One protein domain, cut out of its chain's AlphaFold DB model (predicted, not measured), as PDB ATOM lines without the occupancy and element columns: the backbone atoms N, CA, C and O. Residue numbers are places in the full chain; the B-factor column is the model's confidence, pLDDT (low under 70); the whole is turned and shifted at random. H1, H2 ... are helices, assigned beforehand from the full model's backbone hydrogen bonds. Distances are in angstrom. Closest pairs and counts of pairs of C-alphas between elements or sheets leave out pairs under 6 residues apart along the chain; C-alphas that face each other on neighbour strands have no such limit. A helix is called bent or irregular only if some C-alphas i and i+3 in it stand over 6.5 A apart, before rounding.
ATOM      1  N   ILE A  14      32.352 -10.319  16.290       92.19
ATOM      2  CA  ILE A  14      31.716 -10.084  14.992       92.19
ATOM      3  C   ILE A  14      30.253  -9.735  15.273       92.19
ATOM      4  O   ILE A  14      29.452 -10.622  15.559       92.19
ATOM      5  N   THR A  15      29.928  -8.444  15.255       94.94
ATOM      6  CA  THR A  15      28.598  -7.905  15.604       94.94
ATOM      7  C   THR A  15      27.806  -7.431  14.391       94.94
ATOM      8  O   THR A  15      26.586  -7.324  14.448       94.94
ATOM      9  N   ASP A  16      28.500  -7.150  13.294       93.62
ATOM     10  CA  ASP A  16      27.974  -6.528  12.086       93.62
ATOM     11  C   ASP A  16      28.889  -6.842  10.890       93.62
ATOM     12  O   ASP A  16      29.891  -7.562  10.984       93.62
ATOM     13  N   PHE A  17      28.531  -6.311   9.724       92.44
ATOM     14  CA  PHE A  17      29.299  -6.527   8.508       92.44
ATOM     15  C   PHE A  17      30.703  -5.904   8.575       92.44
ATOM     16  O   PHE A  17      31.671  -6.540   8.163       92.44
ATOM     17  N   GLU A  18      30.854  -4.697   9.117       94.69
ATOM     18  CA  GLU A  18      32.148  -4.003   9.169       94.69
ATOM     19  C   GLU A  18      33.142  -4.708  10.100       94.69
ATOM     20  O   GLU A  18      34.308  -4.917   9.752       94.69
ATOM     21  N   SER A  19      32.677  -5.149  11.267       93.06
ATOM     22  CA  SER A  19      33.443  -5.983  12.193       93.06
ATOM     23  C   SER A  19      33.816  -7.323  11.559       93.06
ATOM     24  O   SER A  19      34.966  -7.740  11.697       93.06
ATOM     25  N   CYS A  20      32.924  -7.949  10.783       92.12
ATOM     26  CA  CYS A  20      33.255  -9.143  10.002       92.12
ATOM     27  C   CYS A  20      34.401  -8.872   9.015       92.12
ATOM     28  O   CYS A  20      35.390  -9.607   8.996       92.12
ATOM     29  N   GLN A  21      34.326  -7.778   8.254       91.50
ATOM     30  CA  GLN A  21      35.362  -7.407   7.285       91.50
ATOM     31  C   GLN A  21      36.706  -7.112   7.957       91.50
ATOM     32  O   GLN A  21      37.752  -7.501   7.436       91.50
ATOM     33  N   ARG A  22      36.690  -6.494   9.142       91.38
ATOM     34  CA  ARG A  22      37.889  -6.241   9.951       91.38
ATOM     35  C   ARG A  22      38.511  -7.524  10.508       91.38
ATOM     36  O   ARG A  22      39.732  -7.639  10.545       91.38
ATOM     37  N   VAL A  23      37.693  -8.491  10.925       92.75
ATOM     38  CA  VAL A  23      38.151  -9.779  11.480       92.75
ATOM     39  C   VAL A  23      38.588 -10.755  10.385       92.75
ATOM     40  O   VAL A  23      39.460 -11.594  10.620       92.75
ATOM     41  N   ARG A  24      38.029 -10.644   9.175       90.25
ATOM     42  CA  ARG A  24      38.239 -11.583   8.065       90.25
ATOM     43  C   ARG A  24      39.716 -11.908   7.792       90.25
ATOM     44  O   ARG A  24      40.014 -13.099   7.694       90.25
ATOM     45  N   PRO A  25      40.659 -10.947   7.731       89.12
ATOM     46  CA  PRO A  25      42.064 -11.276   7.501       89.12
ATOM     47  C   PRO A  25      42.690 -12.117   8.619       89.12
ATOM     48  O   PRO A  25      43.431 -13.065   8.355       89.12
ATOM     49  N   MET A  26      42.350 -11.807   9.875       89.69
ATOM     50  CA  MET A  26      42.811 -12.565  11.039       89.69
ATOM     51  C   MET A  26      42.220 -13.975  11.021       89.69
ATOM     52  O   MET A  26      42.942 -14.951  11.208       89.69
ATOM     53  N   LEU A  27      40.923 -14.099  10.730       89.12
ATOM     54  CA  LEU A  27      40.243 -15.386  10.621       89.12
ATOM     55  C   LEU A  27      40.902 -16.270   9.553       89.12
ATOM     56  O   LEU A  27      41.268 -17.407   9.843       89.12
ATOM     57  N   LEU A  28      41.099 -15.745   8.340       89.19
ATOM     58  CA  LEU A  28      41.700 -16.487   7.226       89.19
ATOM     59  C   LEU A  28      43.127 -16.941   7.545       89.19
ATOM     60  O   LEU A  28      43.478 -18.089   7.271       89.19
ATOM     61  N   HIS A  29      43.920 -16.084   8.191       88.19
ATOM     62  CA  HIS A  29      45.243 -16.446   8.695       88.19
ATOM     63  C   HIS A  29      45.170 -17.607   9.701       88.19
ATOM     64  O   HIS A  29      45.863 -18.614   9.549       88.19
ATOM     65  N   ARG A  30      44.310 -17.512  10.726       87.94
ATOM     66  CA  ARG A  30      44.162 -18.558  11.758       87.94
ATOM     67  C   ARG A  30      43.683 -19.886  11.176       87.94
ATOM     68  O   ARG A  30      44.150 -20.941  11.607       87.94
ATOM     69  N   VAL A  31      42.784 -19.843  10.196       89.31
ATOM     70  CA  VAL A  31      42.334 -21.037   9.472       89.31
ATOM     71  C   VAL A  31      43.485 -21.632   8.656       89.31
ATOM     72  O   VAL A  31      43.714 -22.836   8.732       89.31
ATOM     73  N   GLY A  32      44.275 -20.811   7.958       89.62
ATOM     74  CA  GLY A  32      45.485 -21.268   7.265       89.62
ATOM     75  C   GLY A  32      46.488 -21.966   8.193       89.62
ATOM     76  O   GLY A  32      47.052 -22.998   7.835       89.62
ATOM     77  N   ASP A  33      46.658 -21.461   9.415       89.19
ATOM     78  CA  ASP A  33      47.503 -22.092  10.437       89.19
ATOM     79  C   ASP A  33      46.901 -23.393  10.988       89.19
ATOM     80  O   ASP A  33      47.636 -24.312  11.356       89.19
ATOM     81  N   ALA A  34      45.570 -23.485  11.077       88.81
ATOM     82  CA  ALA A  34      44.861 -24.706  11.466       88.81
ATOM     83  C   ALA A  34      45.062 -25.835  10.453       88.81
ATOM     84  O   ALA A  34      45.338 -26.959  10.860       88.81
ATOM     85  N   PHE A  35      45.013 -25.513   9.161       89.19
ATOM     86  CA  PHE A  35      45.312 -26.448   8.074       89.19
ATOM     87  C   PHE A  35      46.811 -26.628   7.807       89.19
ATOM     88  O   PHE A  35      47.186 -27.379   6.913       89.19
ATOM     89  N   GLU A  36      47.673 -25.941   8.563       91.44
ATOM     90  CA  GLU A  36      49.128 -25.975   8.400       91.44
ATOM     91  C   GLU A  36      49.588 -25.690   6.957       91.44
ATOM     92  O   GLU A  36      50.580 -26.244   6.482       91.44
ATOM     93  N   VAL A  37      48.893 -24.777   6.268       90.81
ATOM     94  CA  VAL A  37      49.119 -24.437   4.848       90.81
ATOM     95  C   VAL A  37      50.576 -24.051   4.563       90.81
ATOM     96  O   VAL A  37      51.098 -24.273   3.471       90.81
ATOM     97  N   TRP A  38      51.273 -23.511   5.565       90.25
ATOM     98  CA  TRP A  38      52.692 -23.173   5.493       90.25
ATOM     99  C   TRP A  38      53.588 -24.370   5.144       90.25
ATOM    100  O   TRP A  38      54.644 -24.139   4.564       90.25
ATOM    101  N   ARG A  39      53.201 -25.623   5.432       89.75
ATOM    102  CA  ARG A  39      54.010 -26.819   5.115       89.75
ATOM    103  C   ARG A  39      54.291 -26.961   3.621       89.75
ATOM    104  O   ARG A  39      55.389 -27.371   3.257       89.75
ATOM    105  N   SER A  40      53.332 -26.561   2.792       84.19
ATOM    106  CA  SER A  40      53.410 -26.637   1.329       84.19
ATOM    107  C   SER A  40      53.744 -25.290   0.678       84.19
ATOM    108  O   SER A  40      53.740 -25.175  -0.542       84.19
ATOM    109  N   CYS A  41      54.012 -24.248   1.470       86.75
ATOM    110  CA  CYS A  41      54.352 -22.922   0.960       86.75
ATOM    111  C   CYS A  41      55.828 -22.866   0.556       86.75
ATOM    112  O   CYS A  41      56.680 -23.332   1.313       86.75
ATOM    113  N   GLU A  42      56.152 -22.247  -0.581       86.44
ATOM    114  CA  GLU A  42      57.532 -22.075  -1.065       86.44
ATOM    115  C   GLU A  42      58.348 -21.059  -0.245       86.44
ATOM    116  O   GLU A  42      59.573 -21.189  -0.135       86.44
ATOM    117  N   ASP A  43      57.686 -20.121   0.436       88.38
ATOM    118  CA  ASP A  43      58.343 -19.128   1.285       88.38
ATOM    119  C   ASP A  43      58.900 -19.762   2.577       88.38
ATOM    120  O   ASP A  43      58.179 -20.224   3.470       88.38
ATOM    121  N   LYS A  44      60.235 -19.733   2.703       89.69
ATOM    122  CA  LYS A  44      60.981 -20.209   3.878       89.69
ATOM    123  C   LYS A  44      60.562 -19.497   5.166       89.69
ATOM    124  O   LYS A  44      60.640 -20.107   6.233       89.69
ATOM    125  N   SER A  45      60.149 -18.233   5.096       89.38
ATOM    126  CA  SER A  45      59.745 -17.444   6.260       89.38
ATOM    127  C   SER A  45      58.453 -17.981   6.887       89.38
ATOM    128  O   SER A  45      58.405 -18.163   8.106       89.38
ATOM    129  N   CYS A  46      57.461 -18.343   6.065       89.94
ATOM    130  CA  CYS A  46      56.207 -18.957   6.506       89.94
ATOM    131  C   CYS A  46      56.452 -20.346   7.113       89.94
ATOM    132  O   CYS A  46      55.956 -20.642   8.201       89.94
ATOM    133  N   ARG A  47      57.296 -21.173   6.473       90.69
ATOM    134  CA  ARG A  47      57.681 -22.495   7.008       90.69
ATOM    135  C   ARG A  47      58.366 -22.402   8.369       90.69
ATOM    136  O   ARG A  47      58.005 -23.130   9.289       90.69
ATOM    137  N   ARG A  48      59.341 -21.497   8.512       90.69
ATOM    138  CA  ARG A  48      60.072 -21.280   9.776       90.69
ATOM    139  C   ARG A  48      59.158 -20.768  10.886       90.69
ATOM    140  O   ARG A  48      59.271 -21.229  12.016       90.69
ATOM    141  N   ALA A  49      58.253 -19.849  10.559       89.38
ATOM    142  CA  ALA A  49      57.273 -19.313  11.500       89.38
ATOM    143  C   ALA A  49      56.146 -20.305  11.837       89.38
ATOM    144  O   ALA A  49      55.404 -20.061  12.784       89.38
ATOM    145  N   LYS A  50      56.010 -21.399  11.070       89.50
ATOM    146  CA  LYS A  50      54.882 -22.340  11.131       89.50
ATOM    147  C   LYS A  50      53.532 -21.623  11.060       89.50
ATOM    148  O   LYS A  50      52.599 -21.962  11.788       89.50
ATOM    149  N   SER A  51      53.466 -20.591  10.221       87.44
ATOM    150  CA  SER A  51      52.299 -19.725  10.117       87.44
ATOM    151  C   SER A  51      52.233 -19.018   8.762       87.44
ATOM    152  O   SER A  51      53.267 -18.644   8.196       87.44
ATOM    153  N   CYS A  52      51.026 -18.869   8.213       84.38
ATOM    154  CA  CYS A  52      50.798 -18.199   6.935       84.38
ATOM    155  C   CYS A  52      50.806 -16.679   7.111       84.38
ATOM    156  O   CYS A  52      49.866 -16.113   7.641       84.38
ATOM    157  N   ARG A  53      51.815 -15.980   6.584       79.31
ATOM    158  CA  ARG A  53      51.931 -14.519   6.763       79.31
ATOM    159  C   ARG A  53      50.976 -13.684   5.901       79.31
ATOM    160  O   ARG A  53      50.906 -12.471   6.083       79.31
ATOM    161  N   ARG A  54      50.253 -14.298   4.959       75.94
ATOM    162  CA  ARG A  54      49.284 -13.595   4.106       75.94
ATOM    163  C   ARG A  54      47.910 -13.596   4.776       75.94
ATOM    164  O   ARG A  54      47.281 -14.639   4.909       75.94
ATOM    165  N   GLY A  55      47.427 -12.412   5.153       73.69
ATOM    166  CA  GLY A  55      46.082 -12.219   5.715       73.69
ATOM    167  C   GLY A  55      44.949 -12.237   4.679       73.69
ATOM    168  O   GLY A  55      43.795 -12.066   5.038       73.69
ATOM    169  N   ASP A  56      45.244 -12.422   3.391       84.56
ATOM    170  CA  ASP A  56      44.244 -12.378   2.311       84.56
ATOM    171  C   ASP A  56      43.575 -13.739   2.025       84.56
ATOM    172  O   ASP A  56      42.614 -13.813   1.261       84.56
ATOM    173  N   GLY A  57      44.060 -14.822   2.644       84.44
ATOM    174  CA  GLY A  57      43.544 -16.180   2.454       84.44
ATOM    175  C   GLY A  57      43.996 -16.873   1.166       84.44
ATOM    176  O   GLY A  57      43.628 -18.026   0.956       84.44
ATOM    177  N   THR A  58      44.831 -16.247   0.328       88.75
ATOM    178  CA  THR A  58      45.251 -16.801  -0.976       88.75
ATOM    179  C   THR A  58      45.840 -18.205  -0.845       88.75
ATOM    180  O   THR A  58      45.448 -19.120  -1.566       88.75
ATOM    181  N   CYS A  59      46.755 -18.403   0.108       87.25
ATOM    182  CA  CYS A  59      47.392 -19.701   0.317       87.25
ATOM    183  C   CYS A  59      46.393 -20.759   0.798       87.25
ATOM    184  O   CYS A  59      46.478 -21.909   0.381       87.25
ATOM    185  N   LEU A  60      45.439 -20.373   1.652       88.88
ATOM    186  CA  LEU A  60      44.379 -21.266   2.110       88.88
ATOM    187  C   LEU A  60      43.487 -21.690   0.939       88.88
ATOM    188  O   LEU A  60      43.221 -22.876   0.783       88.88
ATOM    189  N   PHE A  61      43.063 -20.754   0.089       90.00
ATOM    190  CA  PHE A  61      42.232 -21.076  -1.072       90.00
ATOM    191  C   PHE A  61      42.964 -21.963  -2.080       90.00
ATOM    192  O   PHE A  61      42.378 -22.930  -2.558       90.00
ATOM    193  N   ALA A  62      44.245 -21.698  -2.345       89.25
ATOM    194  CA  ALA A  62      45.068 -22.552  -3.198       89.25
ATOM    195  C   ALA A  62      45.223 -23.967  -2.613       89.25
ATOM    196  O   ALA A  62      45.047 -24.952  -3.326       89.25
ATOM    197  N   PHE A  63      45.478 -24.075  -1.303       89.56
ATOM    198  CA  PHE A  63      45.545 -25.361  -0.609       89.56
ATOM    199  C   PHE A  63      44.232 -26.137  -0.724       89.56
ATOM    200  O   PHE A  63      44.251 -27.325  -1.041       89.56
ATOM    201  N   MET A  64      43.102 -25.460  -0.500       90.62
ATOM    202  CA  MET A  64      41.771 -26.044  -0.619       90.62
ATOM    203  C   MET A  64      41.482 -26.496  -2.051       90.62
ATOM    204  O   MET A  64      40.985 -27.599  -2.232       90.62
ATOM    205  N   ALA A  65      41.824 -25.689  -3.057       90.81
ATOM    206  CA  ALA A  65      41.622 -26.015  -4.467       90.81
ATOM    207  C   ALA A  65      42.462 -27.217  -4.932       90.81
ATOM    208  O   ALA A  65      42.020 -27.967  -5.796       90.81
ATOM    209  N   ALA A  66      43.639 -27.425  -4.337       91.25
ATOM    210  CA  ALA A  66      44.507 -28.561  -4.636       91.25
ATOM    211  C   ALA A  66      44.039 -29.888  -4.005       91.25
ATOM    212  O   ALA A  66      44.591 -30.940  -4.327       91.25
ATOM    213  N   GLN A  67      43.055 -29.867  -3.098       90.56
ATOM    214  CA  GLN A  67      42.559 -31.094  -2.475       90.56
ATOM    215  C   GLN A  67      41.697 -31.915  -3.450       90.56
ATOM    216  O   GLN A  67      40.896 -31.335  -4.197       90.56
TER     217      GLN A  67
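AT A GLANCE: This is residues 14 to 67 of the 108 residues of an uncharacterized protein of Bosea vaviloviae (UniProt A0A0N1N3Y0). The model is one long, kinked helix, H1, whose first turns stick out with residues 15 to 21, and a loose head of three short helices, H2, H3 and H4, near its other end. H4 packs at a steep angle on residues 28 to 32 of H1, while H2 and H3 follow H1 along the chain, with H3 at the far end of the long axis. The printed part has 54 residues with four named helices in the order H1, H2, H3, H4 and no named strand; its class is all helix, meaning that its named elements are helices. It is only just compact, close to loose, with a radius of gyration of the C-alphas of 11.9 A, and only just elongated, with spans of 36 by 23 by 15 A.

IN THESE COORDINATES: Start at Ile 14 and go on to C-alpha 17 at (29.299, -6.527, 8.508), where H1 begins; it covers residues 17 to 34 and measures 24.1 A from first to last C-alpha. Look near residue 24 for its kink of 44 degrees. H1 is irregular, but only just: C-alphas 22 and 25 are 7.0 A apart. Next come H2, residues 37 to 40, 6.0 A long, and H3, residues 44 to 49, 8.5 A long, which begins at C-alpha 44 at (60.981, -20.209, 3.878). Last is H4, residues 58 to 65, 10.5 A long, ending at C-alpha 65 at (41.622, -26.015, -4.467).

HOW THE PARTS SIT: Begin at residues 28 to 32 of H1, the part with which it touches H4; the closest C-alphas, those of Gly 32 and Leu 60, are 5.3 A apart. H1 and H4 run the same way at a steep tilt of 65 degrees. H1 and H2 are close but not clearly touching, with the closest C-alphas, those of Gly 32 and Trp 38, 7.7 A apart. H2 and H4 only just touch, with 3 pairs of C-alphas within 8 A; the closest are those of Val 37 and Leu 60, at 6.3 A. H2 and H3 only just touch, and only at the corner by their link, with 3 such pairs; the C-alphas of Trp 38 and Arg 47 come closest, at 5.3 A. H3 is apart from H1 and from H4. In H3 and H4 every O i to N i+4 pair is within hydrogen-bond range, in H1 12 of 14 are, and H2 is too short for such a pair.

THE WHOLE: The two C-alphas farthest apart, those of Asp 16 and Lys 44, are 36.7 A from each other. Residues 15 to 21, of which 17 to 21 belong to H1, stand free. The links H1 to H2 and H2 to H3 are tight, and H3 to H4, with 8 residues, is short. The printed part has no cut; its mean pLDDT is 88.9, and no printed residue is under 70.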